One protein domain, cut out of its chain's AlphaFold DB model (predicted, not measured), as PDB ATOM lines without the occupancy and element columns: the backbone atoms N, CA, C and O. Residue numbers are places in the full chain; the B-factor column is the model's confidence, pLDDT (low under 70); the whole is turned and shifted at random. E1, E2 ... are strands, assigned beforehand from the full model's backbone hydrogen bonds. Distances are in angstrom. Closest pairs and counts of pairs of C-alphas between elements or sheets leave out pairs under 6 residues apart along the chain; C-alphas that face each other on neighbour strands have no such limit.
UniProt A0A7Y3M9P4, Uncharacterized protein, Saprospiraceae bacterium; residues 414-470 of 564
ATOM      1  N   THR A 414     -58.703 -76.336 -35.658       84.00
ATOM      2  CA  THR A 414     -58.104 -77.041 -36.806       84.00
ATOM      3  C   THR A 414     -58.341 -78.548 -36.734       84.00
ATOM      4  O   THR A 414     -58.483 -79.109 -35.652       84.00
ATOM      5  N   MET A 415     -58.347 -79.216 -37.889       86.88
ATOM      6  CA  MET A 415     -58.481 -80.672 -38.015       86.88
ATOM      7  C   MET A 415     -57.270 -81.250 -38.743       86.88
ATOM      8  O   MET A 415     -56.865 -80.702 -39.770       86.88
ATOM      9  N   THR A 416     -56.744 -82.366 -38.242       85.81
ATOM     10  CA  THR A 416     -55.662 -83.122 -38.882       85.81
ATOM     11  C   THR A 416     -56.154 -84.518 -39.247       85.81
ATOM     12  O   THR A 416     -56.657 -85.243 -38.393       85.81
ATOM     13  N   ASP A 417     -56.005 -84.880 -40.519       85.19
ATOM     14  CA  ASP A 417     -56.360 -86.195 -41.062       85.19
ATOM     15  C   ASP A 417     -55.276 -87.237 -40.725       85.19
ATOM     16  O   ASP A 417     -54.084 -86.992 -40.944       85.19
ATOM     17  N   LEU A 418     -55.691 -88.389 -40.189       85.00
ATOM     18  CA  LEU A 418     -54.835 -89.508 -39.783       85.00
ATOM     19  C   LEU A 418     -55.194 -90.829 -40.495       85.00
ATOM     20  O   LEU A 418     -54.604 -91.868 -40.184       85.00
ATOM     21  N   ASN A 419     -56.054 -90.804 -41.520       73.75
ATOM     22  CA  ASN A 419     -56.546 -91.983 -42.255       73.75
ATOM     23  C   ASN A 419     -55.478 -92.777 -43.045       73.75
ATOM     24  O   ASN A 419     -55.802 -93.736 -43.741       73.75
ATOM     25  N   SER A 420     -54.198 -92.402 -42.989       67.44
ATOM     26  CA  SER A 420     -53.122 -93.046 -43.768       67.44
ATOM     27  C   SER A 420     -52.442 -94.235 -43.067       67.44
ATOM     28  O   SER A 420     -51.469 -94.774 -43.595       67.44
ATOM     29  N   ASN A 421     -52.906 -94.648 -41.884       61.16
ATOM     30  CA  ASN A 421     -52.327 -95.750 -41.108       61.16
ATOM     31  C   ASN A 421     -53.158 -97.044 -41.278       61.16
ATOM     32  O   ASN A 421     -54.372 -97.007 -41.415       61.16
ATOM     33  N   THR A 422     -52.505 -98.207 -41.313       59.94
ATOM     34  CA  THR A 422     -53.121 -99.503 -41.663       59.94
ATOM     35  C   THR A 422     -53.830-100.209 -40.502       59.94
ATOM     36  O   THR A 422     -54.256-101.347 -40.672       59.94
ATOM     37  N   ASN A 423     -53.913 -99.590 -39.321       59.78
ATOM     38  CA  ASN A 423     -54.672-100.109 -38.182       59.78
ATOM     39  C   ASN A 423     -55.028 -98.964 -37.221       59.78
ATOM     40  O   ASN A 423     -54.239 -98.658 -36.323       59.78
ATOM     41  N   VAL A 424     -56.143 -98.265 -37.441       62.88
ATOM     42  CA  VAL A 424     -56.448 -97.057 -36.661       62.88
ATOM     43  C   VAL A 424     -57.904 -96.993 -36.237       62.88
ATOM     44  O   VAL A 424     -58.780 -96.679 -37.027       62.88
ATOM     45  N   GLN A 425     -58.098 -97.179 -34.932       74.56
ATOM     46  CA  GLN A 425     -59.258 -96.698 -34.185       74.56
ATOM     47  C   GLN A 425     -59.464 -95.187 -34.388       74.56
ATOM     48  O   GLN A 425     -60.601 -94.743 -34.427       74.56
ATOM     49  N   VAL A 426     -58.385 -94.400 -34.530       80.50
ATOM     50  CA  VAL A 426     -58.420 -92.930 -34.663       80.50
ATOM     51  C   VAL A 426     -58.181 -92.503 -36.109       80.50
ATOM     52  O   VAL A 426     -57.104 -92.739 -36.656       80.50
ATOM     53  N   ILE A 427     -59.138 -91.791 -36.690       82.81
ATOM     54  CA  ILE A 427     -59.098 -91.351 -38.092       82.81
ATOM     55  C   ILE A 427     -58.765 -89.866 -38.249       82.81
ATOM     56  O   ILE A 427     -58.168 -89.468 -39.243       82.81
ATOM     57  N   ALA A 428     -59.048 -89.034 -37.249       85.19
ATOM     58  CA  ALA A 428     -58.646 -87.631 -37.266       85.19
ATOM     59  C   ALA A 428     -58.430 -87.087 -35.851       85.19
ATOM     60  O   ALA A 428     -58.969 -87.618 -34.883       85.19
ATOM     61  N   GLU A 429     -57.675 -85.997 -35.736       89.38
ATOM     62  CA  GLU A 429     -57.539 -85.233 -34.495       89.38
ATOM     63  C   GLU A 429     -58.062 -83.806 -34.700       89.38
ATOM     64  O   GLU A 429     -57.620 -83.070 -35.588       89.38
ATOM     65  N   HIS A 430     -59.010 -83.408 -33.857       89.12
ATOM     66  CA  HIS A 430     -59.534 -82.051 -33.790       89.12
ATOM     67  C   HIS A 430     -58.814 -81.268 -32.702       89.12
ATOM     68  O   HIS A 430     -58.891 -81.647 -31.539       89.12
ATOM     69  N   THR A 431     -58.179 -80.147 -33.040       87.69
ATOM     70  CA  THR A 431     -57.707 -79.164 -32.053       87.69
ATOM     71  C   THR A 431     -58.687 -78.001 -31.998       87.69
ATOM     72  O   THR A 431     -58.817 -77.245 -32.960       87.69
ATOM     73  N   SER A 432     -59.380 -77.844 -30.875       80.25
ATOM     74  CA  SER A 432     -60.271 -76.705 -30.639       80.25
ATOM     75  C   SER A 432     -59.498 -75.390 -30.467       80.25
ATOM     76  O   SER A 432     -58.317 -75.403 -30.127       80.25
ATOM     77  N   GLY A 433     -60.162 -74.242 -30.629       73.56
ATOM     78  CA  GLY A 433     -59.527 -72.929 -30.449       73.56
ATOM     79  C   GLY A 433     -58.934 -72.672 -29.058       73.56
ATOM     80  O   GLY A 433     -57.984 -71.907 -28.933       73.56
ATOM     81  N   SER A 434     -59.384 -73.368 -28.010       76.94
ATOM     82  CA  SER A 434     -58.741 -73.327 -26.686       76.94
ATOM     83  C   SER A 434     -57.448 -74.155 -26.590       76.94
ATOM     84  O   SER A 434     -56.807 -74.164 -25.540       76.94
ATOM     85  N   GLY A 435     -57.064 -74.847 -27.665       77.94
ATOM     86  CA  GLY A 435     -55.884 -75.707 -27.746       77.94
ATOM     87  C   GLY A 435     -56.111 -77.151 -27.293       77.94
ATOM     88  O   GLY A 435     -55.152 -77.915 -27.247       77.94
ATOM     89  N   ILE A 436     -57.345 -77.548 -26.952       81.81
ATOM     90  CA  ILE A 436     -57.659 -78.930 -26.550       81.81
ATOM     91  C   ILE A 436     -57.798 -79.806 -27.794       81.81
ATOM     92  O   ILE A 436     -58.616 -79.490 -28.664       81.81
ATOM     93  N   THR A 437     -57.047 -80.908 -27.836       87.19
ATOM     94  CA  THR A 437     -57.154 -81.952 -28.857       87.19
ATOM     95  C   THR A 437     -58.133 -83.057 -28.464       87.19
ATOM     96  O   THR A 437     -58.149 -83.519 -27.324       87.19
ATOM     97  N   THR A 438     -58.956 -83.485 -29.418       86.62
ATOM     98  CA  THR A 438     -59.891 -84.609 -29.291       86.62
ATOM     99  C   THR A 438     -59.782 -85.507 -30.514       86.62
ATOM    100  O   THR A 438     -59.889 -85.021 -31.644       86.62
ATOM    101  N   ASN A 439     -59.614 -86.806 -30.286       86.69
ATOM    102  CA  ASN A 439     -59.600 -87.803 -31.348       86.69
ATOM    103  C   ASN A 439     -61.009 -88.034 -31.897       86.69
ATOM    104  O   ASN A 439     -61.994 -87.982 -31.163       86.69
ATOM    105  N   ILE A 440     -61.077 -88.300 -33.194       84.56
ATOM    106  CA  ILE A 440     -62.259 -88.801 -33.881       84.56
ATOM    107  C   ILE A 440     -61.969 -90.250 -34.231       84.56
ATOM    108  O   ILE A 440     -60.983 -90.539 -34.915       84.56
ATOM    109  N   GLU A 441     -62.824 -91.136 -33.739       82.81
ATOM    110  CA  GLU A 441     -62.623 -92.578 -33.777       82.81
ATOM    111  C   GLU A 441     -63.668 -93.280 -34.666       82.81
ATOM    112  O   GLU A 441     -64.736 -92.728 -34.927       82.81
ATOM    113  N   GLU A 442     -63.343 -94.459 -35.202       74.44
ATOM    114  CA  GLU A 442     -64.270 -95.272 -36.006       74.44
ATOM    115  C   GLU A 442     -65.278 -96.034 -35.137       74.44
ATOM    116  O   GLU A 442     -64.886 -96.745 -34.215       74.44
ATOM    117  N   THR A 443     -66.566 -95.963 -35.500       74.38
ATOM    118  CA  THR A 443     -67.693 -96.459 -34.682       74.38
ATOM    119  C   THR A 443     -67.804 -97.972 -34.538       74.38
ATOM    120  O   THR A 443     -68.295 -98.458 -33.517       74.38
ATOM    121  N   ILE A 444     -67.366 -98.726 -35.545       77.06
ATOM    122  CA  ILE A 444     -67.218-100.181 -35.462       77.06
ATOM    123  C   ILE A 444     -65.824-100.498 -35.948       77.06
ATOM    124  O   ILE A 444     -65.497-100.234 -37.104       77.06
ATOM    125  N   THR A 445     -65.029-101.078 -35.065       72.25
ATOM    126  CA  THR A 445     -63.641-101.407 -35.368       72.25
ATOM    127  C   THR A 445     -63.471-102.853 -35.795       72.25
ATOM    128  O   THR A 445     -62.572-103.155 -36.578       72.25
ATOM    129  N   GLU A 446     -64.380-103.738 -35.372       75.12
ATOM    130  CA  GLU A 446     -64.416-105.138 -35.790       75.12
ATOM    131  C   GLU A 446     -65.848-105.709 -35.748       75.12
ATOM    132  O   GLU A 446     -66.678-105.294 -34.938       75.12
ATOM    133  N   LEU A 447     -66.153-106.663 -36.636       81.12
ATOM    134  CA  LEU A 447     -67.426-107.393 -36.674       81.12
ATOM    135  C   LEU A 447     -67.153-108.888 -36.863       81.12
ATOM    136  O   LEU A 447     -66.514-109.279 -37.845       81.12
ATOM    137  N   VAL A 448     -67.672-109.711 -35.949       81.69
ATOM    138  CA  VAL A 448     -67.396-111.151 -35.867       81.69
ATOM    139  C   VAL A 448     -68.702-111.964 -35.797       81.69
ATOM    140  O   VAL A 448     -69.666-111.573 -35.140       81.69
ATOM    141  N   ASP A 449     -68.742-113.098 -36.506       82.50
ATOM    142  CA  ASP A 449     -69.850-114.071 -36.496       82.50
ATOM    143  C   ASP A 449     -69.592-115.168 -35.445       82.50
ATOM    144  O   ASP A 449     -68.553-115.836 -35.499       82.50
ATOM    145  N   ASN A 450     -70.538-115.377 -34.520       77.69
ATOM    146  CA  ASN A 450     -70.388-116.302 -33.389       77.69
ATOM    147  C   ASN A 450     -70.825-117.743 -33.694       77.69
ATOM    148  O   ASN A 450     -70.505-118.661 -32.937       77.69
ATOM    149  N   GLY A 451     -71.555-117.976 -34.790       70.50
ATOM    150  CA  GLY A 451     -71.973-119.319 -35.209       70.50
ATOM    151  C   GLY A 451     -73.116-119.967 -34.407       70.50
ATOM    152  O   GLY A 451     -73.413-121.139 -34.643       70.50
ATOM    153  N   ASP A 452     -73.783-119.238 -33.505       66.00
ATOM    154  CA  ASP A 452     -74.966-119.672 -32.733       66.00
ATOM    155  C   ASP A 452     -76.227-118.828 -33.025       66.00
ATOM    156  O   ASP A 452     -77.152-118.743 -32.217       66.00
ATOM    157  N   ASN A 453     -76.272-118.247 -34.228       65.12
ATOM    158  CA  ASN A 453     -77.271-117.292 -34.722       65.12
ATOM    159  C   ASN A 453     -77.239-115.911 -34.042       65.12
ATOM    160  O   ASN A 453     -78.166-115.122 -34.237       65.12
ATOM    161  N   THR A 454     -76.160-115.587 -33.328       75.62
ATOM    162  CA  THR A 454     -75.855-114.227 -32.867       75.62
ATOM    163  C   THR A 454     -74.620-113.653 -33.575       75.62
ATOM    164  O   THR A 454     -73.823-114.389 -34.159       75.62
ATOM    165  N   TRP A 455     -74.487-112.325 -33.550       82.38
ATOM    166  CA  TRP A 455     -73.336-111.576 -34.064       82.38
ATOM    167  C   TRP A 455     -72.821-110.643 -32.978       82.38
ATOM    168  O   TRP A 455     -73.641-110.056 -32.267       82.38
ATOM    169  N   THR A 456     -71.503-110.446 -32.946       82.56
ATOM    170  CA  THR A 456     -70.855-109.484 -32.054       82.56
ATOM    171  C   THR A 456     -70.099-108.450 -32.875       82.56
ATOM    172  O   THR A 456     -69.291-108.788 -33.743       82.56
ATOM    173  N   PHE A 457     -70.353-107.173 -32.605       84.69
ATOM    174  CA  PHE A 457     -69.502-106.088 -33.092       84.69
ATOM    175  C   PHE A 457     -68.788-105.417 -31.926       84.69
ATOM    176  O   PHE A 457     -69.368-105.291 -30.845       84.69
ATOM    177  N   THR A 458     -67.569-104.954 -32.184       82.25
ATOM    178  CA  THR A 458     -66.774-104.150 -31.255       82.25
ATOM    179  C   THR A 458     -66.943-102.683 -31.619       82.25
ATOM    180  O   THR A 458     -66.640-102.271 -32.745       82.25
ATOM    181  N   SER A 459     -67.478-101.894 -30.689       76.56
ATOM    182  CA  SER A 459     -67.651-100.455 -30.879       76.56
ATOM    183  C   SER A 459     -66.343 -99.684 -30.658       76.56
ATOM    184  O   SER A 459     -65.331-100.250 -30.245       76.56
ATOM    185  N   GLU A 460     -66.369 -98.381 -30.940       76.81
ATOM    186  CA  GLU A 460     -65.245 -97.443 -30.801       76.81
ATOM    187  C   GLU A 460     -64.613 -97.420 -29.403       76.81
ATOM    188  O   GLU A 460     -63.418 -97.193 -29.256       76.81
ATOM    189  N   ASP A 461     -65.391 -97.723 -28.367       75.75
ATOM    190  CA  ASP A 461     -64.927 -97.802 -26.982       75.75
ATOM    191  C   ASP A 461     -64.402 -99.197 -26.584       75.75
ATOM    192  O   ASP A 461     -64.058 -99.438 -25.423       75.75
ATOM    193  N   GLY A 462     -64.322-100.117 -27.549       73.69
ATOM    194  CA  GLY A 462     -63.911-101.503 -27.353       73.69
ATOM    195  C   GLY A 462     -65.011-102.404 -26.790       73.69
ATOM    196  O   GLY A 462     -64.730-103.559 -26.470       73.69
ATOM    197  N   THR A 463     -66.242-101.907 -26.640       79.25
ATOM    198  CA  THR A 463     -67.344-102.702 -26.096       79.25
ATOM    199  C   THR A 463     -67.926-103.615 -27.162       79.25
ATOM    200  O   THR A 463     -68.286-103.176 -28.253       79.25
ATOM    201  N   GLU A 464     -68.066-104.888 -26.818       83.00
ATOM    202  CA  GLU A 464     -68.704-105.891 -27.661       83.00
ATOM    203  C   GLU A 464     -70.204-105.972 -27.357       83.00
ATOM    204  O   GLU A 464     -70.607-106.007 -26.191       83.00
ATOM    205  N   THR A 465     -71.048-105.959 -28.392       81.38
ATOM    206  CA  THR A 465     -72.510-106.048 -28.235       81.38
ATOM    207  C   THR A 465     -73.108-107.162 -29.081       81.38
ATOM    208  O   THR A 465     -72.897-107.214 -30.294       81.38
ATOM    209  N   ASP A 466     -73.944-107.970 -28.425       75.56
ATOM    210  CA  ASP A 466     -74.712-109.060 -29.024       75.56
ATOM    211  C   ASP A 466     -76.169-108.639 -29.283       75.56
ATOM    212  O   ASP A 466     -76.759-107.859 -28.533       75.56
ATOM    213  N   ILE A 467     -76.792-109.177 -30.333       80.38
ATOM    214  CA  ILE A 467     -78.126-108.758 -30.808       80.38
ATOM    215  C   ILE A 467     -79.146-109.931 -30.713       80.38
ATOM    216  O   ILE A 467     -78.869-110.990 -31.275       80.38
ATOM    217  N   ASN A 468     -80.321-109.762 -30.038       64.31
ATOM    218  CA  ASN A 468     -81.377-110.807 -29.804       64.31
ATOM    219  C   ASN A 468     -82.863-110.271 -29.627       64.31
ATOM    220  O   ASN A 468     -83.024-109.096 -29.309       64.31
ATOM    221  N   HIS A 469     -83.957-111.072 -29.788       61.00
ATOM    222  CA  HIS A 469     -85.419-110.683 -29.782       61.00
ATOM    223  C   HIS A 469     -86.407-111.688 -29.070       61.00
ATOM    224  O   HIS A 469     -86.135-112.883 -29.124       61.00
ATOM    225  N   LYS A 470     -87.552-111.243 -28.462       65.25
ATOM    226  CA  LYS A 470     -88.573-112.034 -27.659       65.25
ATOM    227  C   LYS A 470     -90.082-111.757 -27.995       65.25
ATOM    228  O   LYS A 470     -90.361-110.680 -28.521       65.25
TER     229      LYS A 470
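AT A GLANCE: This is residues 414 to 470 of the 564 residues of an uncharacterized protein of Saprospiraceae bacterium (UniProt A0A7Y3M9P4). Two small three-stranded sheets, E1 E2 E3 and E4 E5 E6, are set end to end in a flat row, joined where E3 runs on into E4 across two residues. Each is a meander, each strand the antiparallel neighbour of the one before, in the orders E1 - E2 - E3 and E4 - E5 - E6. The printed part has 57 residues, six named strands from E1 to E6 along the chain and no named helix; its class is all strand. It is only just extended, close to loose, with a radius of gyration of the C-alphas of 15.8 A and spans of 48 by 27 by 12 A.

HOW THE PARTS SIT: Begin at E2, residues 426 to 431, the inner strand between E1, residues 414 to 417, and E3, residues 437 to 441. In the hairpin E1 and E2, look for N 416 and O 429, 2.9 A apart and within hydrogen-bond range. In the hairpin E2 and E3, N 438 and O 430 are within range at 2.8 A. E3 runs on at 24 degrees into E4, residues 444 to 449, though the two are apart. E4 and E5, residues 455 to 459, form a hairpin, with N 448 and O 456 within range at 2.9 A. E5 and E6, residues 464 to 466, form another, at 148 degrees between directions, with N 465 and O 457 within range at 3.0 A.

IN THESE COORDINATES: Find C-alpha 414 at (-58.104, -77.041, -36.806), where E1 begins its 10.2 A. E2 covers 14.0 A, E3 12.9 A, E4 14.2 A and E5 12.9 A. E6 covers 6.9 A and ends at C-alpha 466, (-74.712, -109.060, -29.024).

THE WHOLE: The C-alphas farthest apart, of Ser 434 and Asp 452, are 49.5 A apart. The printed part has no cut and no long link. Look for pLDDT under 70 at residues 420 to 424, 452 to 453 and 468 to 470.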